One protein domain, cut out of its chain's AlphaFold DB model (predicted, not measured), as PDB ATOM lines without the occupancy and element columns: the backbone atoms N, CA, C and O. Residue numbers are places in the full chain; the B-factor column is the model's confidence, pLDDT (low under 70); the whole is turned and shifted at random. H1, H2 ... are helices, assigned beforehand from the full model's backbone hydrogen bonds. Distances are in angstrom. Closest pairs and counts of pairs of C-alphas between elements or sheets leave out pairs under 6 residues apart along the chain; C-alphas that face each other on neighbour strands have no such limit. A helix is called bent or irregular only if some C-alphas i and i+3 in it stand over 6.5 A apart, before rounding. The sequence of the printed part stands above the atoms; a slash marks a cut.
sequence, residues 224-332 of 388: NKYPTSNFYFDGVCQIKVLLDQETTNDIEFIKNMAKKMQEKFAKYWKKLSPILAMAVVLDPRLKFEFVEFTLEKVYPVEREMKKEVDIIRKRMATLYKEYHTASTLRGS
ATOM      1  N   ASN A 224     -47.783  42.493 -25.900       82.69
ATOM      2  CA  ASN A 224     -46.601  42.804 -25.085       82.69
ATOM      3  C   ASN A 224     -45.887  41.555 -24.540       82.69
ATOM      4  O   ASN A 224     -44.893  41.674 -23.830       82.69
ATOM      5  N   LYS A 225     -46.395  40.359 -24.858       86.75
ATOM      6  CA  LYS A 225     -45.859  39.071 -24.386       86.75
ATOM      7  C   LYS A 225     -44.935  38.392 -25.403       86.75
ATOM      8  O   LYS A 225     -44.454  37.294 -25.147       86.75
ATOM      9  N   TYR A 226     -44.732  39.004 -26.567       81.69
ATOM     10  CA  TYR A 226     -43.944  38.465 -27.672       81.69
ATOM     11  C   TYR A 226     -43.366  39.607 -28.522       81.69
ATOM     12  O   TYR A 226     -43.941  40.698 -28.527       81.69
ATOM     13  N   PRO A 227     -42.263  39.377 -29.262       81.62
ATOM     14  CA  PRO A 227     -41.772  40.335 -30.248       81.62
ATOM     15  C   PRO A 227     -42.839  40.585 -31.315       81.62
ATOM     16  O   PRO A 227     -43.326  39.645 -31.936       81.62
ATOM     17  N   THR A 228     -43.224  41.844 -31.516       83.56
ATOM     18  CA  THR A 228     -44.272  42.223 -32.478       83.56
ATOM     19  C   THR A 228     -43.711  42.657 -33.830       83.56
ATOM     20  O   THR A 228     -44.432  42.629 -34.827       83.56
ATOM     21  N   SER A 229     -42.429  43.036 -33.885       83.12
ATOM     22  CA  SER A 229     -41.759  43.635 -35.050       83.12
ATOM     23  C   SER A 229     -41.883  42.798 -36.328       83.12
ATOM     24  O   SER A 229     -42.175  43.345 -37.390       83.12
ATOM     25  N   ASN A 230     -41.746  41.476 -36.219       84.06
ATOM     26  CA  ASN A 230     -41.853  40.527 -37.328       84.06
ATOM     27  C   ASN A 230     -43.291  40.384 -37.876       84.06
ATOM     28  O   ASN A 230     -43.470  40.012 -39.031       84.06
ATOM     29  N   PHE A 231     -44.325  40.712 -37.095       86.69
ATOM     30  CA  PHE A 231     -45.721  40.636 -37.548       86.69
ATOM     31  C   PHE A 231     -46.179  41.888 -38.304       86.69
ATOM     32  O   PHE A 231     -47.125  41.823 -39.092       86.69
ATOM     33  N   TYR A 232     -45.521  43.035 -38.091       87.94
ATOM     34  CA  TYR A 232     -45.948  44.302 -38.689       87.94
ATOM     35  C   TYR A 232     -45.924  44.278 -40.212       87.94
ATOM     36  O   TYR A 232     -46.850  44.794 -40.831       87.94
ATOM     37  N   PHE A 233     -44.887  43.704 -40.824       91.00
ATOM     38  CA  PHE A 233     -44.762  43.730 -42.278       91.00
ATOM     39  C   PHE A 233     -45.935  43.021 -42.959       91.00
ATOM     40  O   PHE A 233     -46.612  43.638 -43.780       91.00
ATOM     41  N   ASP A 234     -46.220  41.776 -42.570       90.88
ATOM     42  CA  ASP A 234     -47.334  41.005 -43.127       90.88
ATOM     43  C   ASP A 234     -48.675  41.708 -42.886       90.88
ATOM     44  O   ASP A 234     -49.425  41.958 -43.827       90.88
ATOM     45  N   GLY A 235     -48.944  42.149 -41.655       90.75
ATOM     46  CA  GLY A 235     -50.202  42.832 -41.353       90.75
ATOM     47  C   GLY A 235     -50.391  44.135 -42.140       90.75
ATOM     48  O   GLY A 235     -51.468  44.409 -42.666       90.75
ATOM     49  N   VAL A 236     -49.339  44.941 -42.295       90.69
ATOM     50  CA  VAL A 236     -49.409  46.173 -43.095       90.69
ATOM     51  C   VAL A 236     -49.572  45.854 -44.592       90.69
ATOM     52  O   VAL A 236     -50.278  46.585 -45.292       90.69
ATOM     53  N   CYS A 237     -49.013  44.744 -45.083       92.38
ATOM     54  CA  CYS A 237     -49.265  44.252 -46.441       92.38
ATOM     55  C   CYS A 237     -50.724  43.815 -46.633       92.38
ATOM     56  O   CYS A 237     -51.342  44.194 -47.628       92.38
ATOM     57  N   GLN A 238     -51.311  43.100 -45.667       93.12
ATOM     58  CA  GLN A 238     -52.732  42.726 -45.694       93.12
ATOM     59  C   GLN A 238     -53.637  43.964 -45.786       93.12
ATOM     60  O   GLN A 238     -54.577  43.990 -46.579       93.12
ATOM     61  N   ILE A 239     -53.313  45.026 -45.039       92.12
ATOM     62  CA  ILE A 239     -54.009  46.317 -45.129       92.12
ATOM     63  C   ILE A 239     -53.908  46.908 -46.535       92.12
ATOM     64  O   ILE A 239     -54.902  47.401 -47.064       92.12
ATOM     65  N   LYS A 240     -52.715  46.892 -47.137       92.06
ATOM     66  CA  LYS A 240     -52.509  47.439 -48.481       92.06
ATOM     67  C   LYS A 240     -53.358  46.699 -49.514       92.06
ATOM     68  O   LYS A 240     -54.068  47.351 -50.271       92.06
ATOM     69  N   VAL A 241     -53.329  45.366 -49.486       92.81
ATOM     70  CA  VAL A 241     -54.132  44.514 -50.375       92.81
ATOM     71  C   VAL A 241     -55.625  44.783 -50.185       92.81
ATOM     72  O   VAL A 241     -56.336  44.983 -51.168       92.81
ATOM     73  N   LEU A 242     -56.094  44.864 -48.935       92.69
ATOM     74  CA  LEU A 242     -57.486  45.197 -48.628       92.69
ATOM     75  C   LEU A 242     -57.875  46.564 -49.204       92.69
ATOM     76  O   LEU A 242     -58.898  46.687 -49.864       92.69
ATOM     77  N   LEU A 243     -57.063  47.601 -48.982       92.12
ATOM     78  CA  LEU A 243     -57.354  48.941 -49.492       92.12
ATOM     79  C   LEU A 243     -57.418  48.970 -51.019       92.12
ATOM     80  O   LEU A 243     -58.322  49.597 -51.566       92.12
ATOM     81  N   ASP A 244     -56.499  48.284 -51.701       91.50
ATOM     82  CA  ASP A 244     -56.495  48.216 -53.162       91.50
ATOM     83  C   ASP A 244     -57.761  47.537 -53.697       91.50
ATOM     84  O   ASP A 244     -58.408  48.082 -54.590       91.50
ATOM     85  N   GLN A 245     -58.168  46.410 -53.105       91.56
ATOM     86  CA  GLN A 245     -59.413  45.720 -53.459       91.56
ATOM     87  C   GLN A 245     -60.627  46.638 -53.262       91.56
ATOM     88  O   GLN A 245     -61.427  46.843 -54.177       91.56
ATOM     89  N   GLU A 246     -60.723  47.273 -52.096       90.31
ATOM     90  CA  GLU A 246     -61.875  48.093 -51.718       90.31
ATOM     91  C   GLU A 246     -61.957  49.417 -52.500       90.31
ATOM     92  O   GLU A 246     -63.036  49.995 -52.634       90.31
ATOM     93  N   THR A 247     -60.862  49.884 -53.116       90.50
ATOM     94  CA  THR A 247     -60.911  51.031 -54.049       90.50
ATOM     95  C   THR A 247     -61.647  50.737 -55.361       90.50
ATOM     96  O   THR A 247     -62.004  51.669 -56.092       90.50
ATOM     97  N   THR A 248     -61.906  49.461 -55.653       88.50
ATOM     98  CA  THR A 248     -62.673  49.003 -56.821       88.50
ATOM     99  C   THR A 248     -64.071  48.500 -56.464       88.50
ATOM    100  O   THR A 248     -64.776  48.015 -57.340       88.50
ATOM    101  N   ASN A 249     -64.495  48.659 -55.205       86.75
ATOM    102  CA  ASN A 249     -65.794  48.191 -54.725       86.75
ATOM    103  C   ASN A 249     -66.964  48.863 -55.475       86.75
ATOM    104  O   ASN A 249     -66.929  50.069 -55.744       86.75
ATOM    105  N   ASP A 250     -68.017  48.093 -55.762       85.56
ATOM    106  CA  ASP A 250     -69.256  48.565 -56.402       85.56
ATOM    107  C   ASP A 250     -70.011  49.588 -55.540       85.56
ATOM    108  O   ASP A 250     -70.761  50.436 -56.027       85.56
ATOM    109  N   ILE A 251     -69.809  49.520 -54.226       84.81
ATOM    110  CA  ILE A 251     -70.432  50.400 -53.255       84.81
ATOM    111  C   ILE A 251     -69.623  51.700 -53.158       84.81
ATOM    112  O   ILE A 251     -68.592  51.781 -52.485       84.81
ATOM    113  N   GLU A 252     -70.154  52.759 -53.774       88.38
ATOM    114  CA  GLU A 252     -69.496  54.067 -53.908       88.38
ATOM    115  C   GLU A 252     -69.005  54.661 -52.574       88.38
ATOM    116  O   GLU A 252     -67.930  55.262 -52.505       88.38
ATOM    117  N   PHE A 253     -69.747  54.473 -51.477       84.12
ATOM    118  CA  PHE A 253     -69.322  54.996 -50.174       84.12
ATOM    119  C   PHE A 253     -68.075  54.269 -49.631       84.12
ATOM    120  O   PHE A 253     -67.189  54.924 -49.075       84.12
ATOM    121  N   ILE A 254     -67.974  52.945 -49.817       85.31
ATOM    122  CA  ILE A 254     -66.827  52.133 -49.372       85.31
ATOM    123  C   ILE A 254     -65.618  52.476 -50.218       85.31
ATOM    124  O   ILE A 254     -64.552  52.763 -49.684       85.31
ATOM    125  N   LYS A 255     -65.817  52.550 -51.531       90.25
ATOM    126  CA  LYS A 255     -64.801  52.971 -52.486       90.25
ATOM    127  C   LYS A 255     -64.189  54.322 -52.120       90.25
ATOM    128  O   LYS A 255     -62.968  54.462 -52.064       90.25
ATOM    129  N   ASN A 256     -65.022  55.316 -51.814       88.69
ATOM    130  CA  ASN A 256     -64.552  56.642 -51.415       88.69
ATOM    131  C   ASN A 256     -63.857  56.645 -50.046       88.69
ATOM    132  O   ASN A 256     -62.889  57.383 -49.848       88.69
ATOM    133  N   MET A 257     -64.311  55.811 -49.107       87.25
ATOM    134  CA  MET A 257     -63.633  55.603 -47.826       87.25
ATOM    135  C   MET A 257     -62.248  54.967 -48.024       87.25
ATOM    136  O   MET A 257     -61.256  55.501 -47.524       87.25
ATOM    137  N   ALA A 258     -62.167  53.881 -48.796       89.38
ATOM    138  CA  ALA A 258     -60.938  53.155 -49.090       89.38
ATOM    139  C   ALA A 258     -59.910  54.052 -49.791       89.38
ATOM    140  O   ALA A 258     -58.768  54.107 -49.346       89.38
ATOM    141  N   LYS A 259     -60.319  54.853 -50.787       90.56
ATOM    142  CA  LYS A 259     -59.443  55.840 -51.453       90.56
ATOM    143  C   LYS A 259     -58.819  56.832 -50.469       90.56
ATOM    144  O   LYS A 259     -57.599  56.977 -50.422       90.56
ATOM    145  N   LYS A 260     -59.629  57.456 -49.605       88.31
ATOM    146  CA  LYS A 260     -59.133  58.399 -48.581       88.31
ATOM    147  C   LYS A 260     -58.174  57.734 -47.589       88.31
ATOM    148  O   LYS A 260     -57.250  58.375 -47.084       88.31
ATOM    149  N   MET A 261     -58.401  56.463 -47.261       88.69
ATOM    150  CA  MET A 261     -57.503  55.693 -46.397       88.69
ATOM    151  C   MET A 261     -56.206  55.316 -47.119       88.69
ATOM    152  O   MET A 261     -55.132  55.454 -46.533       88.69
ATOM    153  N   GLN A 262     -56.286  54.932 -48.392       90.50
ATOM    154  CA  GLN A 262     -55.148  54.605 -49.247       90.50
ATOM    155  C   GLN A 262     -54.213  55.808 -49.429       90.50
ATOM    156  O   GLN A 262     -53.000  55.659 -49.298       90.50
ATOM    157  N   GLU A 263     -54.750  57.017 -49.617       88.69
ATOM    158  CA  GLU A 263     -53.963  58.260 -49.680       88.69
ATOM    159  C   GLU A 263     -53.137  58.487 -48.402       88.69
ATOM    160  O   GLU A 263     -51.937  58.774 -48.453       88.69
ATOM    161  N   LYS A 264     -53.763  58.310 -47.231       87.06
ATOM    162  CA  LYS A 264     -53.073  58.429 -45.936       87.06
ATOM    163  C   LYS A 264     -52.039  57.326 -45.739       87.06
ATOM    164  O   LYS A 264     -50.971  57.598 -45.196       87.06
ATOM    165  N   PHE A 265     -52.346  56.108 -46.175       88.81
ATOM    166  CA  PHE A 265     -51.454  54.958 -46.091       88.81
ATOM    167  C   PHE A 265     -50.200  55.149 -46.958       88.81
ATOM    168  O   PHE A 265     -49.074  54.989 -46.478       88.81
ATOM    169  N   ALA A 266     -50.376  55.583 -48.210       88.12
ATOM    170  CA  ALA A 266     -49.301  55.779 -49.179       88.12
ATOM    171  C   ALA A 266     -48.217  56.755 -48.688       88.12
ATOM    172  O   ALA A 266     -47.040  56.581 -49.009       88.12
ATOM    173  N   LYS A 267     -48.593  57.740 -47.857       88.19
ATOM    174  CA  LYS A 267     -47.666  58.702 -47.238       88.19
ATOM    175  C   LYS A 267     -46.574  58.033 -46.395       88.19
ATOM    176  O   LYS A 267     -45.455  58.542 -46.339       88.19
ATOM    177  N   TYR A 268     -46.898  56.928 -45.728       82.94
ATOM    178  CA  TYR A 268     -45.983  56.244 -44.809       82.94
ATOM    179  C   TYR A 268     -45.380  54.978 -45.416       82.94
ATOM    180  O   TYR A 268     -44.227  54.660 -45.121       82.94
ATOM    181  N   TRP A 269     -46.124  54.303 -46.298       88.38
ATOM    182  CA  TRP A 269     -45.752  53.015 -46.883       88.38
ATOM    183  C   TRP A 269     -44.323  52.987 -47.432       88.38
ATOM    184  O   TRP A 269     -43.512  52.225 -46.929       88.38
ATOM    185  N   LYS A 270     -43.964  53.892 -48.354       84.44
ATOM    186  CA  LYS A 270     -42.642  53.892 -49.019       84.44
ATOM    187  C   LYS A 270     -41.444  54.019 -48.067       84.44
ATOM    188  O   LYS A 270     -40.329  53.653 -48.420       84.44
ATOM    189  N   LYS A 271     -41.644  54.624 -46.891       82.75
ATOM    190  CA  LYS A 271     -40.572  54.824 -45.905       82.75
ATOM    191  C   LYS A 271     -40.481  53.652 -44.934       82.75
ATOM    192  O   LYS A 271     -39.374  53.244 -44.591       82.75
ATOM    193  N   LEU A 272     -41.632  53.140 -44.499       83.44
ATOM    194  CA  LEU A 272     -41.724  52.091 -43.488       83.44
ATOM    195  C   LEU A 272     -41.604  50.684 -44.077       83.44
ATOM    196  O   LEU A 272     -41.061  49.819 -43.394       83.44
ATOM    197  N   SER A 273     -42.045  50.460 -45.323       86.69
ATOM    198  CA  SER A 273     -42.039  49.139 -45.969       86.69
ATOM    199  C   SER A 273     -40.687  48.439 -45.858       86.69
ATOM    200  O   SER A 273     -40.680  47.294 -45.403       86.69
ATOM    201  N   PRO A 274     -39.530  49.087 -46.120       89.06
ATOM    202  CA  PRO A 274     -38.279  48.349 -46.121       89.06
ATOM    203  C   PRO A 274     -37.791  48.064 -44.699       89.06
ATOM    204  O   PRO A 274     -37.213  47.017 -44.465       89.06
ATOM    205  N   ILE A 275     -38.054  48.955 -43.735       90.88
ATOM    206  CA  ILE A 275     -37.660  48.754 -42.329       90.88
ATOM    207  C   ILE A 275     -38.432  47.572 -41.734       90.88
ATOM    208  O   ILE A 275     -37.847  46.704 -41.090       90.88
ATOM    209  N   LEU A 276     -39.742  47.517 -41.988       91.25
ATOM    210  CA  LEU A 276     -40.593  46.415 -41.544       91.25
ATOM    211  C   LEU A 276     -40.194  45.095 -42.216       91.25
ATOM    212  O   LEU A 276     -40.109  44.071 -41.544       91.25
ATOM    213  N   ALA A 277     -39.886  45.121 -43.516       92.44
ATOM    214  CA  ALA A 277     -39.396  43.948 -44.231       92.44
ATOM    215  C   ALA A 277     -38.060  43.446 -43.665       92.44
ATOM    216  O   ALA A 277     -37.891  42.252 -43.452       92.44
ATOM    217  N   MET A 278     -37.119  44.344 -43.360       91.25
ATOM    218  CA  MET A 278     -35.837  43.974 -42.753       91.25
ATOM    219  C   MET A 278     -36.024  43.282 -41.394       91.25
ATOM    220  O   MET A 278     -35.349  42.292 -41.129       91.25
ATOM    221  N   ALA A 279     -36.969  43.738 -40.564       90.94
ATOM    222  CA  ALA A 279     -37.288  43.077 -39.294       90.94
ATOM    223  C   ALA A 279     -37.770  41.627 -39.487       90.94
ATOM    224  O   ALA A 279     -37.434  40.757 -38.688       90.94
ATOM    225  N   VAL A 280     -38.507  41.357 -40.567       92.31
ATOM    226  CA  VAL A 280     -38.917  40.001 -40.958       92.31
ATOM    227  C   VAL A 280     -37.740  39.161 -41.440       92.31
ATOM    228  O   VAL A 280     -37.619  38.012 -41.032       92.31
ATOM    229  N   VAL A 281     -36.852  39.719 -42.268       92.44
ATOM    230  CA  VAL A 281     -35.658  38.999 -42.755       92.44
ATOM    231  C   VAL A 281     -34.752  38.585 -41.594       92.44
ATOM    232  O   VAL A 281     -34.144  37.516 -41.636       92.44
ATOM    233  N   LEU A 282     -34.670  39.422 -40.558       89.44
ATOM    234  CA  LEU A 282     -33.908  39.146 -39.342       89.44
ATOM    235  C   LEU A 282     -34.569  38.097 -38.431       89.44
ATOM    236  O   LEU A 282     -33.897  37.594 -37.533       89.44
ATOM    237  N   ASP A 283     -35.839  37.736 -38.655       87.81
ATOM    238  CA  ASP A 283     -36.466  36.584 -38.004       87.81
ATOM    239  C   ASP A 283     -36.001  35.293 -38.707       87.81
ATOM    240  O   ASP A 283     -36.374  35.048 -39.864       87.81
ATOM    241  N   PRO A 284     -35.233  34.414 -38.028       86.00
ATOM    242  CA  PRO A 284     -34.686  33.200 -38.637       86.00
ATOM    243  C   PRO A 284     -35.746  32.244 -39.202       86.00
ATOM    244  O   PRO A 284     -35.411  31.364 -40.001       86.00
ATOM    245  N   ARG A 285     -37.010  32.384 -38.774       87.81
ATOM    246  CA  ARG A 285     -38.137  31.545 -39.199       87.81
ATOM    247  C   ARG A 285     -38.755  31.995 -40.520       87.81
ATOM    248  O   ARG A 285     -39.317  31.158 -41.216       87.81
ATOM    249  N   LEU A 286     -38.693  33.289 -40.836       86.06
ATOM    250  CA  LEU A 286     -39.377  33.880 -41.992       86.06
ATOM    251  C   LEU A 286     -38.420  34.069 -43.169       86.06
ATOM    252  O   LEU A 286     -38.771  33.724 -44.298       86.06
ATOM    253  N   LYS A 287     -37.195  34.540 -42.883       87.00
ATOM    254  CA  LYS A 287     -36.144  34.793 -43.879       87.00
ATOM    255  C   LYS A 287     -36.628  35.713 -45.015       87.00
ATOM    256  O   LYS A 287     -37.616  36.437 -44.885       87.00
ATOM    257  N   PHE A 288     -35.877  35.768 -46.112       91.44
ATOM    258  CA  PHE A 288     -36.142  36.694 -47.213       91.44
ATOM    259  C   PHE A 288     -37.261  36.194 -48.136       91.44
ATOM    260  O   PHE A 288     -38.024  36.989 -48.680       91.44
ATOM    261  N   GLU A 289     -37.416  34.878 -48.243       90.50
ATOM    262  CA  GLU A 289     -38.414  34.201 -49.067       90.50
ATOM    263  C   GLU A 289     -39.844  34.602 -48.671       90.50
ATOM    264  O   GLU A 289     -40.698  34.821 -49.530       90.50
ATOM    265  N   PHE A 290     -40.107  34.783 -47.371       91.81
ATOM    266  CA  PHE A 290     -41.405  35.269 -46.898       91.81
ATOM    267  C   PHE A 290     -41.690  36.714 -47.338       91.81
ATOM    268  O   PHE A 290     -42.830  37.058 -47.661       91.81
ATOM    269  N   VAL A 291     -40.664  37.570 -47.376       92.75
ATOM    270  CA  VAL A 291     -40.802  38.956 -47.843       92.75
ATOM    271  C   VAL A 291     -41.137  38.984 -49.331       92.75
ATOM    272  O   VAL A 291     -42.057  39.699 -49.720       92.75
ATOM    273  N   GLU A 292     -40.456  38.178 -50.147       92.94
ATOM    274  CA  GLU A 292     -40.738  38.061 -51.584       92.94
ATOM    275  C   GLU A 292     -42.172  37.579 -51.837       92.94
ATOM    276  O   GLU A 292     -42.918  38.238 -52.562       92.94
ATOM    277  N   PHE A 293     -42.596  36.515 -51.147       92.50
ATOM    278  CA  PHE A 293     -43.969  36.002 -51.216       92.50
ATOM    279  C   PHE A 293     -45.021  37.052 -50.833       92.50
ATOM    280  O   PHE A 293     -46.082  37.157 -51.448       92.50
ATOM    281  N   THR A 294     -44.749  37.847 -49.798       92.62
ATOM    282  CA  THR A 294     -45.685  38.882 -49.346       92.62
ATOM    283  C   THR A 294     -45.747  40.037 -50.350       92.62
ATOM    284  O   THR A 294     -46.833  40.530 -50.659       92.62
ATOM    285  N   LEU A 295     -44.605  40.450 -50.907       92.88
ATOM    286  CA  LEU A 295     -44.531  41.517 -51.905       92.88
ATOM    287  C   LEU A 295     -45.181  41.131 -53.234       92.88
ATOM    288  O   LEU A 295     -45.777  41.998 -53.871       92.88
ATOM    289  N   GLU A 296     -45.139  39.858 -53.625       93.62
ATOM    290  CA  GLU A 296     -45.861  39.345 -54.797       93.62
ATOM    291  C   GLU A 296     -47.369  39.624 -54.705       93.62
ATOM    292  O   GLU A 296     -47.998  40.027 -55.681       93.62
ATOM    293  N   LYS A 297     -47.951  39.501 -53.506       91.44
ATOM    294  CA  LYS A 297     -49.374  39.799 -53.275       91.44
ATOM    295  C   LYS A 297     -49.688  41.293 -53.283       91.44
ATOM    296  O   LYS A 297     -50.804  41.680 -53.617       91.44
ATOM    297  N   VAL A 298     -48.734  42.126 -52.866       92.88
ATOM    298  CA  VAL A 298     -48.911  43.584 -52.773       92.88
ATOM    299  C   VAL A 298     -48.729  44.261 -54.131       92.88
ATOM    300  O   VAL A 298     -49.408  45.244 -54.425       92.88
ATOM    301  N   TYR A 299     -47.810  43.754 -54.952       91.62
ATOM    302  CA  TYR A 299     -47.430  44.352 -56.226       91.62
ATOM    303  C   TYR A 299     -47.788  43.410 -57.381       91.62
ATOM    304  O   TYR A 299     -46.989  42.540 -57.727       91.62
ATOM    305  N   PRO A 300     -48.939  43.612 -58.050       87.94
ATOM    306  CA  PRO A 300     -49.349  42.768 -59.175       87.94
ATOM    307  C   PRO A 300     -48.429  42.916 -60.398       87.94
ATOM    308  O   PRO A 300     -48.422  42.069 -61.288       87.94
ATOM    309  N   VAL A 301     -47.652  44.003 -60.470       93.06
ATOM    310  CA  VAL A 301     -46.681  44.248 -61.539       93.06
ATOM    311  C   VAL A 301     -45.302  43.764 -61.099       93.06
ATOM    312  O   VAL A 301     -44.644  44.393 -60.268       93.06
ATOM    313  N   GLU A 302     -44.811  42.703 -61.739       91.81
ATOM    314  CA  GLU A 302     -43.535  42.052 -61.406       91.81
ATOM    315  C   GLU A 302     -42.342  43.028 -61.369       91.81
ATOM    316  O   GLU A 302     -41.469  42.939 -60.508       91.81
ATOM    317  N   ARG A 303     -42.309  44.017 -62.273       92.75
ATOM    318  CA  ARG A 303     -41.241  45.032 -62.292       92.75
ATOM    319  C   ARG A 303     -41.223  45.911 -61.042       92.75
ATOM    320  O   ARG A 303     -40.152  46.358 -60.647       92.75
ATOM    321  N   GLU A 304     -42.379  46.220 -60.464       90.94
ATOM    322  CA  GLU A 304     -42.468  47.036 -59.247       90.94
ATOM    323  C   GLU A 304     -42.089  46.217 -58.017       90.94
ATOM    324  O   GLU A 304     -41.293  46.677 -57.201       90.94
ATOM    325  N   MET A 305     -42.566  44.973 -57.963       93.69
ATOM    326  CA  MET A 305     -42.192  43.989 -56.949       93.69
ATOM    327  C   MET A 305     -40.667  43.804 -56.886       93.69
ATOM    328  O   MET A 305     -40.068  44.003 -55.830       93.69
ATOM    329  N   LYS A 306     -40.009  43.540 -58.029       93.31
ATOM    330  CA  LYS A 306     -38.544  43.364 -58.091       93.31
ATOM    331  C   LYS A 306     -37.782  44.595 -57.602       93.31
ATOM    332  O   LYS A 306     -36.800  44.458 -56.881       93.31
ATOM    333  N   LYS A 307     -38.254  45.802 -57.944       93.06
ATOM    334  CA  LYS A 307     -37.643  47.052 -57.465       93.06
ATOM    335  C   LYS A 307     -37.694  47.162 -55.943       93.06
ATOM    336  O   LYS A 307     -36.692  47.540 -55.342       93.06
ATOM    337  N   GLU A 308     -38.829  46.842 -55.326       92.25
ATOM    338  CA  GLU A 308     -38.977  46.903 -53.866       92.25
ATOM    339  C   GLU A 308     -38.092  45.854 -53.177       92.25
ATOM    340  O   GLU A 308     -37.362  46.170 -52.236       92.25
ATOM    341  N   VAL A 309     -38.071  44.629 -53.712       93.69
ATOM    342  CA  VAL A 309     -37.186  43.547 -53.262       93.69
ATOM    343  C   VAL A 309     -35.711  43.968 -53.315       93.69
ATOM    344  O   VAL A 309     -34.977  43.791 -52.338       93.69
ATOM    345  N   ASP A 310     -35.270  44.584 -54.411       94.06
ATOM    346  CA  ASP A 310     -33.892  45.058 -54.561       94.06
ATOM    347  C   ASP A 310     -33.545  46.185 -53.582       94.06
ATOM    348  O   ASP A 310     -32.422  46.231 -53.072       94.06
ATOM    349  N   ILE A 311     -34.489  47.084 -53.282       93.25
ATOM    350  CA  ILE A 311     -34.306  48.127 -52.260       93.25
ATOM    351  C   ILE A 311     -34.071  47.488 -50.888       93.25
ATOM    352  O   ILE A 311     -33.135  47.880 -50.186       93.25
ATOM    353  N   ILE A 312     -34.882  46.497 -50.510       93.75
ATOM    354  CA  ILE A 312     -34.762  45.803 -49.220       93.75
ATOM    355  C   ILE A 312     -33.430  45.051 -49.145       93.75
ATOM    356  O   ILE A 312     -32.704  45.182 -48.159       93.75
ATOM    357  N   ARG A 313     -33.059  44.328 -50.209       94.12
ATOM    358  CA  ARG A 313     -31.790  43.593 -50.296       94.12
ATOM    359  C   ARG A 313     -30.582  44.518 -50.158       94.12
ATOM    360  O   ARG A 313     -29.673  44.223 -49.384       94.12
ATOM    361  N   LYS A 314     -30.590  45.663 -50.849       94.88
ATOM    362  CA  LYS A 314     -29.535  46.683 -50.733       94.88
ATOM    363  C   LYS A 314     -29.438  47.232 -49.313       94.88
ATOM    364  O   LYS A 314     -28.341  47.294 -48.778       94.88
ATOM    365  N   ARG A 315     -30.566  47.569 -48.676       93.25
ATOM    366  CA  ARG A 315     -30.572  48.070 -47.290       93.25
ATOM    367  C   ARG A 315     -30.062  47.037 -46.287       93.25
ATOM    368  O   ARG A 315     -29.293  47.400 -45.403       93.25
ATOM    369  N   MET A 316     -30.427  45.764 -46.445       93.31
ATOM    370  CA  MET A 316     -29.874  44.672 -45.635       93.31
ATOM    371  C   MET A 316     -28.360  44.536 -45.814       93.31
ATOM    372  O   MET A 316     -27.639  44.408 -44.828       93.31
ATOM    373  N   ALA A 317     -27.867  44.607 -47.053       93.31
ATOM    374  CA  ALA A 317     -26.435  44.543 -47.337       93.31
ATOM    375  C   ALA A 317     -25.671  45.739 -46.740       93.31
ATOM    376  O   ALA A 317     -24.606  45.549 -46.153       93.31
ATOM    377  N   THR A 318     -26.225  46.952 -46.837       94.69
ATOM    378  CA  THR A 318     -25.661  48.150 -46.200       94.69
ATOM    379  C   THR A 318     -25.596  47.990 -44.684       94.69
ATOM    380  O   THR A 318     -24.525  48.161 -44.108       94.69
ATOM    381  N   LEU A 319     -26.698  47.571 -44.049       92.56
ATOM    382  CA  LEU A 319     -26.752  47.346 -42.602       92.56
ATOM    383  C   LEU A 319     -25.708  46.314 -42.150       92.56
ATOM    384  O   LEU A 319     -25.003  46.521 -41.163       92.56
ATOM    385  N   TYR A 320     -25.573  45.215 -42.894       91.62
ATOM    386  CA  TYR A 320     -24.558  44.201 -42.622       91.62
ATOM    387  C   TYR A 320     -23.135  44.764 -42.743       91.62
ATOM    388  O   TYR A 320     -22.306  44.523 -41.867       91.62
ATOM    389  N   LYS A 321     -22.847  45.546 -43.795       93.94
ATOM    390  CA  LYS A 321     -21.531  46.170 -44.006       93.94
ATOM    391  C   LYS A 321     -21.165  47.122 -42.867       93.94
ATOM    392  O   LYS A 321     -20.027  47.092 -42.396       93.94
ATOM    393  N   GLU A 322     -22.111  47.945 -42.421       93.06
ATOM    394  CA  GLU A 322     -21.923  48.860 -41.289       93.06
ATOM    395  C   GLU A 322     -21.622  48.092 -40.000       93.06
ATOM    396  O   GLU A 322     -20.634  48.381 -39.322       93.06
ATOM    397  N   TYR A 323     -22.414  47.055 -39.706       91.38
ATOM    398  CA  TYR A 323     -22.211  46.218 -38.525       91.38
ATOM    399  C   TYR A 323     -20.860  45.493 -38.554       91.38
ATOM    400  O   TYR A 323     -20.115  45.522 -37.574       91.38
ATOM    401  N   HIS A 324     -20.511  44.888 -39.692       91.19
ATOM    402  CA  HIS A 324     -19.235  44.207 -39.888       91.19
ATOM    403  C   HIS A 324     -18.061  45.165 -39.653       91.19
ATOM    404  O   HIS A 324     -17.186  44.878 -38.840       91.19
ATOM    405  N   THR A 325     -18.080  46.344 -40.281       91.88
ATOM    406  CA  THR A 325     -17.021  47.355 -40.127       91.88
ATOM    407  C   THR A 325     -16.876  47.811 -38.670       91.88
ATOM    408  O   THR A 325     -15.762  47.887 -38.151       91.88
ATOM    409  N   ALA A 326     -17.994  48.051 -37.976       87.56
ATOM    410  CA  ALA A 326     -17.990  48.423 -36.562       87.56
ATOM    411  C   ALA A 326     -17.437  47.308 -35.656       87.56
ATOM    412  O   ALA A 326     -16.734  47.591 -34.682       87.56
ATOM    413  N   SER A 327     -17.729  46.042 -35.976       86.69
ATOM    414  CA  SER A 327     -17.216  44.889 -35.231       86.69
ATOM    415  C   SER A 327     -15.697  44.739 -35.378       86.69
ATOM    416  O   SER A 327     -15.000  44.568 -34.377       86.69
ATOM    417  N   THR A 328     -15.160  44.918 -36.590       83.50
ATOM    418  CA  THR A 328     -13.716  44.855 -36.859       83.50
ATOM    419  C   THR A 328     -12.961  45.977 -36.141       83.50
ATOM    420  O   THR A 328     -11.895  45.740 -35.576       83.50
ATOM    421  N   LEU A 329     -13.532  47.187 -36.083       78.75
ATOM    422  CA  LEU A 329     -12.924  48.329 -35.390       78.75
ATOM    423  C   LEU A 329     -12.833  48.119 -33.863       78.75
ATOM    424  O   LEU A 329     -11.866  48.544 -33.228       78.75
ATOM    425  N   ARG A 330     -13.818  47.429 -33.267       69.44
ATOM    426  CA  ARG A 330     -13.798  47.053 -31.841       69.44
ATOM    427  C   ARG A 330     -12.850  45.891 -31.540       69.44
ATOM    428  O   ARG A 330     -12.289  45.853 -30.453       69.44
ATOM    429  N   GLY A 331     -12.642  44.976 -32.487       59.12
ATOM    430  CA  GLY A 331     -11.673  43.884 -32.338       59.12
ATOM    431  C   GLY A 331     -10.222  44.379 -32.291       59.12
ATOM    432  O   GLY A 331      -9.439  43.926 -31.457       59.12
ATOM    433  N   SER A 332      -9.875  45.373 -33.117       56.38
ATOM    434  CA  SER A 332      -8.509  45.918 -33.170       56.38
ATOM    435  C   SER A 332      -8.098  46.724 -31.931       56.38
ATOM    436  O   SER A 332      -6.910  46.801 -31.638       56.38
TER     437      SER A 332
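Overview. This is residues 224 to 332 of the 388 residues of the protein "DUF4413 domain-containing protein" of Papaver somniferum (UniProt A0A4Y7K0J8). A long helix, H4, runs out of a small helical core, with residues 320 to 332 sticking out as an arm; in the core, H2b, one arm of the bent helix H2, packs on H1, H3 and H4. Toward the other end of the long axis, H1 and the other arm, H2a, make a hairpin. The printed part has 109 residues with four named helices, H1 to H4 in chain order, and no named strand; it is all helix and loose, with a radius of gyration of the C-alphas of 17.0 A and spans of 65 by 38 by 24 A.

Arrangement. H4, residues 302 to 332, and H3, residues 287 to 298, form a helical hairpin at a shallow tilt of 28 degrees; their closest C-alphas, of Leu 295 and Met 305, are 6.1 A apart. H2, residues 252 to 281, was assigned as one helix by its hydrogen bonds but is bent: C-alphas 267 and 270 are 7.2 A apart, and its arms H2a, residues 252 to 267, and H2b, residues 270 to 281, stand about perpendicular at 76 degrees. H2b touches H4 at a steep tilt of 63 degrees, closest at the C-alphas of Pro 274 and Ile 312, 5.3 A. H1, residues 229 to 246, touches H2b, closest at the C-alphas of Asn 230 and Val 280, 4.7 A. H1 and H4 are apart. Every O i to N i+4 pair is within hydrogen-bond range in H4, but 12 of 14 in H1, 11 of 12 in H2a, 6 of 8 in H2b and 6 of 8 in H3.

Along the chain. H4 is 45.2 A long and ends at C-alpha 332 (-8.509, 45.918, -33.170). H1, 26.5 A, begins at C-alpha 229 (-41.759, 43.635, -35.050). H2a is 23.3 A, H2b 17.6 A and H3 17.9 A.

Size, cuts and confidence. The farthest C-alphas, of Ile 251 and Ser 332, are 65.3 A apart. The printed part has no cut, and the three links are tight. Residues 330 to 332 have pLDDT under 70.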